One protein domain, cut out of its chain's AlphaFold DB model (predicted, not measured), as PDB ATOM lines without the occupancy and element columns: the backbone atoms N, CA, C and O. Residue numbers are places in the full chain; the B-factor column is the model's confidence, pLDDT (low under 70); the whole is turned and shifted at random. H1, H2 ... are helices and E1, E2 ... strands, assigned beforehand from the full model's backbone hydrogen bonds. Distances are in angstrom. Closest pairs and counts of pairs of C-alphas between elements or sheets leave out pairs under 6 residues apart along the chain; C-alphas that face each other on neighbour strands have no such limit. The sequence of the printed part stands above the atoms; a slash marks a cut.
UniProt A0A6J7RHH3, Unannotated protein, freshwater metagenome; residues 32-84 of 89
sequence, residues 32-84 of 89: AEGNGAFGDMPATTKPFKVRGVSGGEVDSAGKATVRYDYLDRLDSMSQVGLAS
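This is residues 32 to 84 of the 89 residues of the protein "Unannotated protein" of freshwater metagenome (UniProt A0A6J7RHH3). A long, narrow hairpin of strands E2 and E3 makes most of a rod; at the end where E2 begins, short E1 pairs with E2 and helix H1 packs on E2. The 53 printed residues hold E1, E2, E3, H1 in chain order, mixed in class. The antiparallel sheet E1 - E2 - E3 is a meander, each strand the neighbour of the one before. The whole is loose, radius of gyration of the C-alphas 14.3 A, spanning 44 by 19 by 15 A.

E2, residues 48 to 58, is 30.9 A long from C-alpha 48 at (-24.637, -44.163, 33.245). E3, residues 64 to 71, measures 18.6 A; E1, residues 32 to 34, 6.7 A. H1, residues 73 to 80, measures 11.0 A and ends at C-alpha 80 (-21.148, -49.810, 33.879).

E2 pairs staggered: residues 48 to 50 with E1 (N 50 and O 32, 2.8 A), 52 to 58 with E3 (N 55 and O 68, 2.7 A). Both pairs are hairpins, at 137 and 154 degrees; E1 and E3 are apart. H1 is on the sheet, height 5.3 A, only just over none of its strands, with 2 C-alphas falling on E2; closest to E2 are the C-alphas of Ser 76 and Val 50, 5.6 A. In H1, 3 of 4 O i to N i+4 pairs are within hydrogen-bond range.

The C-alphas farthest apart, of Ser 60 and Gly 81, are 44.5 A apart. The printed part has no cut; the link E1 to E2 is long. Mean pLDDT of the printed part is 74.6, with 13 residues under 70, among them 64 to 68.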
ATOM      1  N   ALA A  32     -32.593 -40.061  32.422       70.50
ATOM      2  CA  ALA A  32     -31.817 -39.576  33.553       70.50
ATOM      3  C   ALA A  32     -30.353 -39.987  33.400       70.50
ATOM      4  O   ALA A  32     -30.037 -40.956  32.711       70.50
ATOM      5  N   GLU A  33     -29.467 -39.253  34.062       77.38
ATOM      6  CA  GLU A  33     -28.049 -39.585  34.174       77.38
ATOM      7  C   GLU A  33     -27.710 -39.757  35.655       77.38
ATOM      8  O   GLU A  33     -28.258 -39.055  36.508       77.38
ATOM      9  N   GLY A  34     -26.838 -40.713  35.971       74.31
ATOM     10  CA  GLY A  34     -26.462 -41.021  37.345       74.31
ATOM     11  C   GLY A  34     -25.016 -41.481  37.477       74.31
ATOM     12  O   GLY A  34     -24.399 -41.954  36.526       74.31
ATOM     13  N   ASN A  35     -24.479 -41.328  38.685       64.62
ATOM     14  CA  ASN A  35     -23.171 -41.821  39.119       64.62
ATOM     15  C   ASN A  35     -23.248 -42.201  40.612       64.62
ATOM     16  O   ASN A  35     -22.660 -41.573  41.488       64.62
ATOM     17  N   GLY A  36     -24.074 -43.199  40.921       66.62
ATOM     18  CA  GLY A  36     -24.315 -43.660  42.284       66.62
ATOM     19  C   GLY A  36     -25.220 -44.886  42.313       66.62
ATOM     20  O   GLY A  36     -25.482 -45.492  41.276       66.62
ATOM     21  N   ALA A  37     -25.687 -45.268  43.504       67.62
ATOM     22  CA  ALA A  37     -26.680 -46.333  43.633       67.62
ATOM     23  C   ALA A  37     -28.005 -45.897  42.987       67.62
ATOM     24  O   ALA A  37     -28.475 -44.781  43.217       67.62
ATOM     25  N   PHE A  38     -28.610 -46.776  42.189       70.94
ATOM     26  CA  PHE A  38     -29.866 -46.497  41.497       70.94
ATOM     27  C   PHE A  38     -30.769 -47.730  41.507       70.94
ATOM     28  O   PHE A  38     -30.463 -48.744  40.878       70.94
ATOM     29  N   GLY A  39     -31.887 -47.651  42.234       70.94
ATOM     30  CA  GLY A  39     -32.735 -48.816  42.498       70.94
ATOM     31  C   GLY A  39     -31.935 -49.928  43.182       70.94
ATOM     32  O   GLY A  39     -31.325 -49.691  44.221       70.94
ATOM     33  N   ASP A  40     -31.905 -51.108  42.560       69.50
ATOM     34  CA  ASP A  40     -31.143 -52.280  43.024       69.50
ATOM     35  C   ASP A  40     -29.727 -52.361  42.414       69.50
ATOM     36  O   ASP A  40     -28.996 -53.320  42.661       69.50
ATOM     37  N   MET A  41     -29.328 -51.385  41.589       69.12
ATOM     38  CA  MET A  41     -27.992 -51.366  41.001       69.12
ATOM     39  C   MET A  41     -26.946 -50.999  42.069       69.12
ATOM     40  O   MET A  41     -27.115 -49.982  42.756       69.12
ATOM     41  N   PRO A  42     -25.843 -51.766  42.184       74.19
ATOM     42  CA  PRO A  42     -24.717 -51.417  43.040       74.19
ATOM     43  C   PRO A  42     -24.212 -49.997  42.780       74.19
ATOM     44  O   PRO A  42     -24.202 -49.524  41.642       74.19
ATOM     45  N   ALA A  43     -23.743 -49.329  43.835       80.75
ATOM     46  CA  ALA A  43     -23.117 -48.023  43.697       80.75
ATOM     47  C   ALA A  43     -21.928 -48.094  42.728       80.75
ATOM     48  O   ALA A  43     -21.058 -48.956  42.840       80.75
ATOM     49  N   THR A  44     -21.893 -47.157  41.788       79.56
ATOM     50  CA  THR A  44     -20.857 -47.055  40.763       79.56
ATOM     51  C   THR A  44     -20.423 -45.604  40.620       79.56
ATOM     52  O   THR A  44     -21.240 -44.689  40.692       79.56
ATOM     53  N   THR A  45     -19.124 -45.390  40.421       85.06
ATOM     54  CA  THR A  45     -18.557 -44.071  40.101       85.06
ATOM     55  C   THR A  45     -18.567 -43.786  38.602       85.06
ATOM     56  O   THR A  45     -18.306 -42.656  38.190       85.06
ATOM     57  N   LYS A  46     -18.867 -44.796  37.773       84.25
ATOM     58  CA  LYS A  46     -18.992 -44.627  36.325       84.25
ATOM     59  C   LYS A  46     -20.326 -43.943  36.007       84.25
ATOM     60  O   LYS A  46     -21.346 -44.368  36.553       84.25
ATOM     61  N   PRO A  47     -20.340 -42.931  35.126       82.69
ATOM     62  CA  PRO A  47     -21.586 -42.337  34.670       82.69
ATOM     63  C   PRO A  47     -22.388 -43.357  33.855       82.69
ATOM     64  O   PRO A  47     -21.819 -44.110  33.063       82.69
ATOM     65  N   PHE A  48     -23.705 -43.357  34.031       79.75
ATOM     66  CA  PHE A  48     -24.637 -44.163  33.245       79.75
ATOM     67  C   PHE A  48     -25.897 -43.373  32.923       79.75
ATOM     68  O   PHE A  48     -26.274 -42.434  33.630       79.75
ATOM     69  N   LYS A  49     -26.555 -43.779  31.842       81.94
ATOM     70  CA  LYS A  49     -27.840 -43.241  31.409       81.94
ATOM     71  C   LYS A  49     -28.936 -44.234  31.739       81.94
ATOM     72  O   LYS A  49     -28.821 -45.410  31.412       81.94
ATOM     73  N   VAL A  50     -30.009 -43.731  32.330       78.25
ATOM     74  CA  VAL A  50     -31.235 -44.481  32.578       78.25
ATOM     75  C   VAL A  50     -32.262 -44.063  31.545       78.25
ATOM     76  O   VAL A  50     -32.601 -42.882  31.429       78.25
ATOM     77  N   ARG A  51     -32.774 -45.048  30.813       79.44
ATOM     78  CA  ARG A  51     -33.905 -44.891  29.898       79.44
ATOM     79  C   ARG A  51     -35.122 -45.583  30.477       79.44
ATOM     80  O   ARG A  51     -34.991 -46.570  31.193       79.44
ATOM     81  N   GLY A  52     -36.310 -45.073  30.193       75.00
ATOM     82  CA  GLY A  52     -37.524 -45.649  30.747       75.00
ATOM     83  C   GLY A  52     -38.804 -45.024  30.225       75.00
ATOM     84  O   GLY A  52     -38.783 -44.135  29.378       75.00
ATOM     85  N   VAL A  53     -39.926 -45.484  30.762       72.12
ATOM     86  CA  VAL A  53     -41.261 -44.953  30.500       72.12
ATOM     87  C   VAL A  53     -41.995 -44.822  31.827       72.12
ATOM     88  O   VAL A  53     -42.155 -45.802  32.549       72.12
ATOM     89  N   SER A  54     -42.489 -43.627  32.132       71.94
ATOM     90  CA  SER A  54     -43.493 -43.419  33.174       71.94
ATOM     91  C   SER A  54     -44.881 -43.480  32.555       71.94
ATOM     92  O   SER A  54     -45.145 -42.790  31.576       71.94
ATOM     93  N   GLY A  55     -45.771 -44.275  33.131       72.38
ATOM     94  CA  GLY A  55     -47.183 -44.391  32.792       72.38
ATOM     95  C   GLY A  55     -48.066 -44.065  33.991       72.38
ATOM     96  O   GLY A  55     -47.629 -44.171  35.135       72.38
ATOM     97  N   GLY A  56     -49.328 -43.718  33.760       73.19
ATOM     98  CA  GLY A  56     -50.254 -43.531  34.868       73.19
ATOM     99  C   GLY A  56     -51.713 -43.369  34.484       73.19
ATOM    100  O   GLY A  56     -52.058 -43.142  33.319       73.19
ATOM    101  N   GLU A  57     -52.553 -43.479  35.507       74.25
ATOM    102  CA  GLU A  57     -53.934 -43.011  35.473       74.25
ATOM    103  C   GLU A  57     -53.967 -41.548  35.911       74.25
ATOM    104  O   GLU A  57     -53.213 -41.136  36.797       74.25
ATOM    105  N   VAL A  58     -54.823 -40.758  35.268       67.56
ATOM    106  CA  VAL A  58     -55.084 -39.368  35.644       67.56
ATOM    107  C   VAL A  58     -56.548 -39.235  36.033       67.56
ATOM    108  O   VAL A  58     -57.414 -39.818  35.378       67.56
ATOM    109  N   ASP A  59     -56.825 -38.492  37.100       72.94
ATOM    110  CA  ASP A  59     -58.194 -38.145  37.467       72.94
ATOM    111  C   ASP A  59     -58.784 -37.083  36.524       72.94
ATOM    112  O   ASP A  59     -58.126 -36.550  35.624       72.94
ATOM    113  N   SER A  60     -60.055 -36.747  36.746       75.25
ATOM    114  CA  SER A  60     -60.764 -35.705  35.998       75.25
ATOM    115  C   SER A  60     -60.183 -34.297  36.181       75.25
ATOM    116  O   SER A  60     -60.541 -33.403  35.421       75.25
ATOM    117  N   ALA A  61     -59.306 -34.081  37.166       79.38
ATOM    118  CA  ALA A  61     -58.577 -32.832  37.376       79.38
ATOM    119  C   ALA A  61     -57.189 -32.840  36.701       79.38
ATOM    120  O   ALA A  61     -56.434 -31.875  36.826       79.38
ATOM    121  N   GLY A  62     -56.841 -33.912  35.977       67.94
ATOM    122  CA  GLY A  62     -55.553 -34.067  35.304       67.94
ATOM    123  C   GLY A  62     -54.403 -34.431  36.246       67.94
ATOM    124  O   GLY A  62     -53.241 -34.368  35.841       67.94
ATOM    125  N   LYS A  63     -54.693 -34.813  37.495       70.81
ATOM    126  CA  LYS A  63     -53.679 -35.241  38.460       70.81
ATOM    127  C   LYS A  63     -53.429 -36.738  38.319       70.81
ATOM    128  O   LYS A  63     -54.364 -37.528  38.242       70.81
ATOM    129  N   ALA A  64     -52.159 -37.136  38.325       68.06
ATOM    130  CA  ALA A  64     -51.787 -38.547  38.321       68.06
ATOM    131  C   ALA A  64     -52.247 -39.233  39.622       68.06
ATOM    132  O   ALA A  64     -51.852 -38.816  40.714       68.06
ATOM    133  N   THR A  65     -53.071 -40.274  39.507       67.62
ATOM    134  CA  THR A  65     -53.603 -41.065  40.632       67.62
ATOM    135  C   THR A  65     -52.839 -42.366  40.837       67.62
ATOM    136  O   THR A  65     -52.711 -42.836  41.966       67.62
ATOM    137  N   VAL A  66     -52.281 -42.920  39.761       62.28
ATOM    138  CA  VAL A  66     -51.414 -44.098  39.784       62.28
ATOM    139  C   VAL A  66     -50.225 -43.831  38.878       62.28
ATOM    140  O   VAL A  66     -50.406 -43.347  37.765       62.28
ATOM    141  N   ARG A  67     -49.015 -44.142  39.348       68.81
ATOM    142  CA  ARG A  67     -47.771 -43.975  38.594       68.81
ATOM    143  C   ARG A  67     -47.056 -45.316  38.477       68.81
ATOM    144  O   ARG A  67     -46.834 -45.990  39.478       68.81
ATOM    145  N   TYR A  68     -46.682 -45.664  37.257       68.94
ATOM    146  CA  TYR A  68     -45.893 -46.832  36.906       68.94
ATOM    147  C   TYR A  68     -44.618 -46.349  36.232       68.94
ATOM    148  O   TYR A  68     -44.692 -45.772  35.155       68.94
ATOM    149  N   ASP A  69     -43.463 -46.582  36.841       72.56
ATOM    150  CA  ASP A  69     -42.176 -46.247  36.235       72.56
ATOM    151  C   ASP A  69     -41.503 -47.534  35.763       72.56
ATOM    152  O   ASP A  69     -41.265 -48.458  36.542       72.56
ATOM    153  N   TYR A  70     -41.195 -47.590  34.475       71.31
ATOM    154  CA  TYR A  70     -40.452 -48.669  33.847       71.31
ATOM    155  C   TYR A  70     -39.086 -48.145  33.457       71.31
ATOM    156  O   TYR A  70     -38.990 -47.125  32.784       71.31
ATOM    157  N   LEU A  71     -38.029 -48.830  33.870       75.06
ATOM    158  CA  LEU A  71     -36.654 -48.395  33.657       75.06
ATOM    159  C   LEU A  71     -35.884 -49.533  32.994       75.06
ATOM    160  O   LEU A  71     -35.988 -50.680  33.428       75.06
ATOM    161  N   ASP A  72     -35.105 -49.210  31.970       75.88
ATOM    162  CA  ASP A  72     -34.221 -50.141  31.282       75.88
ATOM    163  C   ASP A  72     -32.955 -50.360  32.118       75.88
ATOM    164  O   ASP A  72     -31.916 -49.703  31.978       75.88
ATOM    165  N   ARG A  73     -33.096 -51.250  33.100       75.25
ATOM    166  CA  ARG A  73     -32.029 -51.556  34.054       75.25
ATOM    167  C   ARG A  73     -30.893 -52.325  33.400       75.25
ATOM    168  O   ARG A  73     -29.753 -52.135  33.802       75.25
ATOM    169  N   LEU A  74     -31.192 -53.186  32.430       76.69
ATOM    170  CA  LEU A  74     -30.178 -53.984  31.754       76.69
ATOM    171  C   LEU A  74     -29.233 -53.081  30.954       76.69
ATOM    172  O   LEU A  74     -28.024 -53.207  31.122       76.69
ATOM    173  N   ASP A  75     -29.781 -52.112  30.213       81.06
ATOM    174  CA  ASP A  75     -29.012 -51.058  29.530       81.06
ATOM    175  C   ASP A  75     -28.171 -50.231  30.515       81.06
ATOM    176  O   ASP A  75     -27.010 -49.915  30.266       81.06
ATOM    177  N   SER A  76     -28.736 -49.891  31.677       77.62
ATOM    178  CA  SER A  76     -28.013 -49.112  32.693       77.62
ATOM    179  C   SER A  76     -26.862 -49.917  33.322       77.62
ATOM    180  O   SER A  76     -25.770 -49.388  33.524       77.62
ATOM    181  N   MET A  77     -27.081 -51.205  33.609       81.75
ATOM    182  CA  MET A  77     -26.075 -52.103  34.185       81.75
ATOM    183  C   MET A  77     -24.988 -52.489  33.175       81.75
ATOM    184  O   MET A  77     -23.827 -52.626  33.570       81.75
ATOM    185  N   SER A  78     -25.318 -52.634  31.889       83.50
ATOM    186  CA  SER A  78     -24.338 -52.945  30.843       83.50
ATOM    187  C   SER A  78     -23.355 -51.795  30.621       83.50
ATOM    188  O   SER A  78     -22.147 -52.031  30.576       83.50
ATOM    189  N   GLN A  79     -23.833 -50.543  30.631       82.69
ATOM    190  CA  GLN A  79     -22.991 -49.339  30.522       82.69
ATOM    191  C   GLN A  79     -21.879 -49.276  31.581       82.69
ATOM    192  O   GLN A  79     -20.790 -48.761  31.319       82.69
ATOM    193  N   VAL A  80     -22.128 -49.810  32.781       86.12
ATOM    194  CA  VAL A  80     -21.148 -49.810  33.879       86.12
ATOM    195  C   VAL A  80     -20.381 -51.129  34.019       86.12
ATOM    196  O   VAL A  80     -19.428 -51.197  34.804       86.12
ATOM    197  N   GLY A  81     -20.717 -52.132  33.202       83.94
ATOM    198  CA  GLY A  81     -20.090 -53.455  33.183       83.94
ATOM    199  C   GLY A  81     -20.579 -54.393  34.288       83.94
ATOM    200  O   GLY A  81     -19.837 -55.279  34.698       83.94
ATOM    201  N   LEU A  82     -21.793 -54.177  34.805       80.31
ATOM    202  CA  LEU A  82     -22.416 -55.004  35.847       80.31
ATOM    203  C   LEU A  82     -23.352 -56.085  35.286       80.31
ATOM    204  O   LEU A  82     -23.714 -57.009  36.007       80.31
ATOM    205  N   ALA A  83     -23.729 -55.988  34.012       74.75
ATOM    206  CA  ALA A  83     -24.469 -57.018  33.294       74.75
ATOM    207  C   ALA A  83     -23.936 -57.136  31.862       74.75
ATOM    208  O   ALA A  83     -23.571 -56.136  31.249       74.75
ATOM    209  N   SER A  84     -23.895 -58.351  31.324       60.81
ATOM    210  CA  SER A  84     -23.641 -58.570  29.898       60.81
ATOM    211  C   SER A  84     -24.961 -58.479  29.143       60.81
ATOM    212  O   SER A  84     -25.956 -59.068  29.569       60.81
TER     213      SER A  84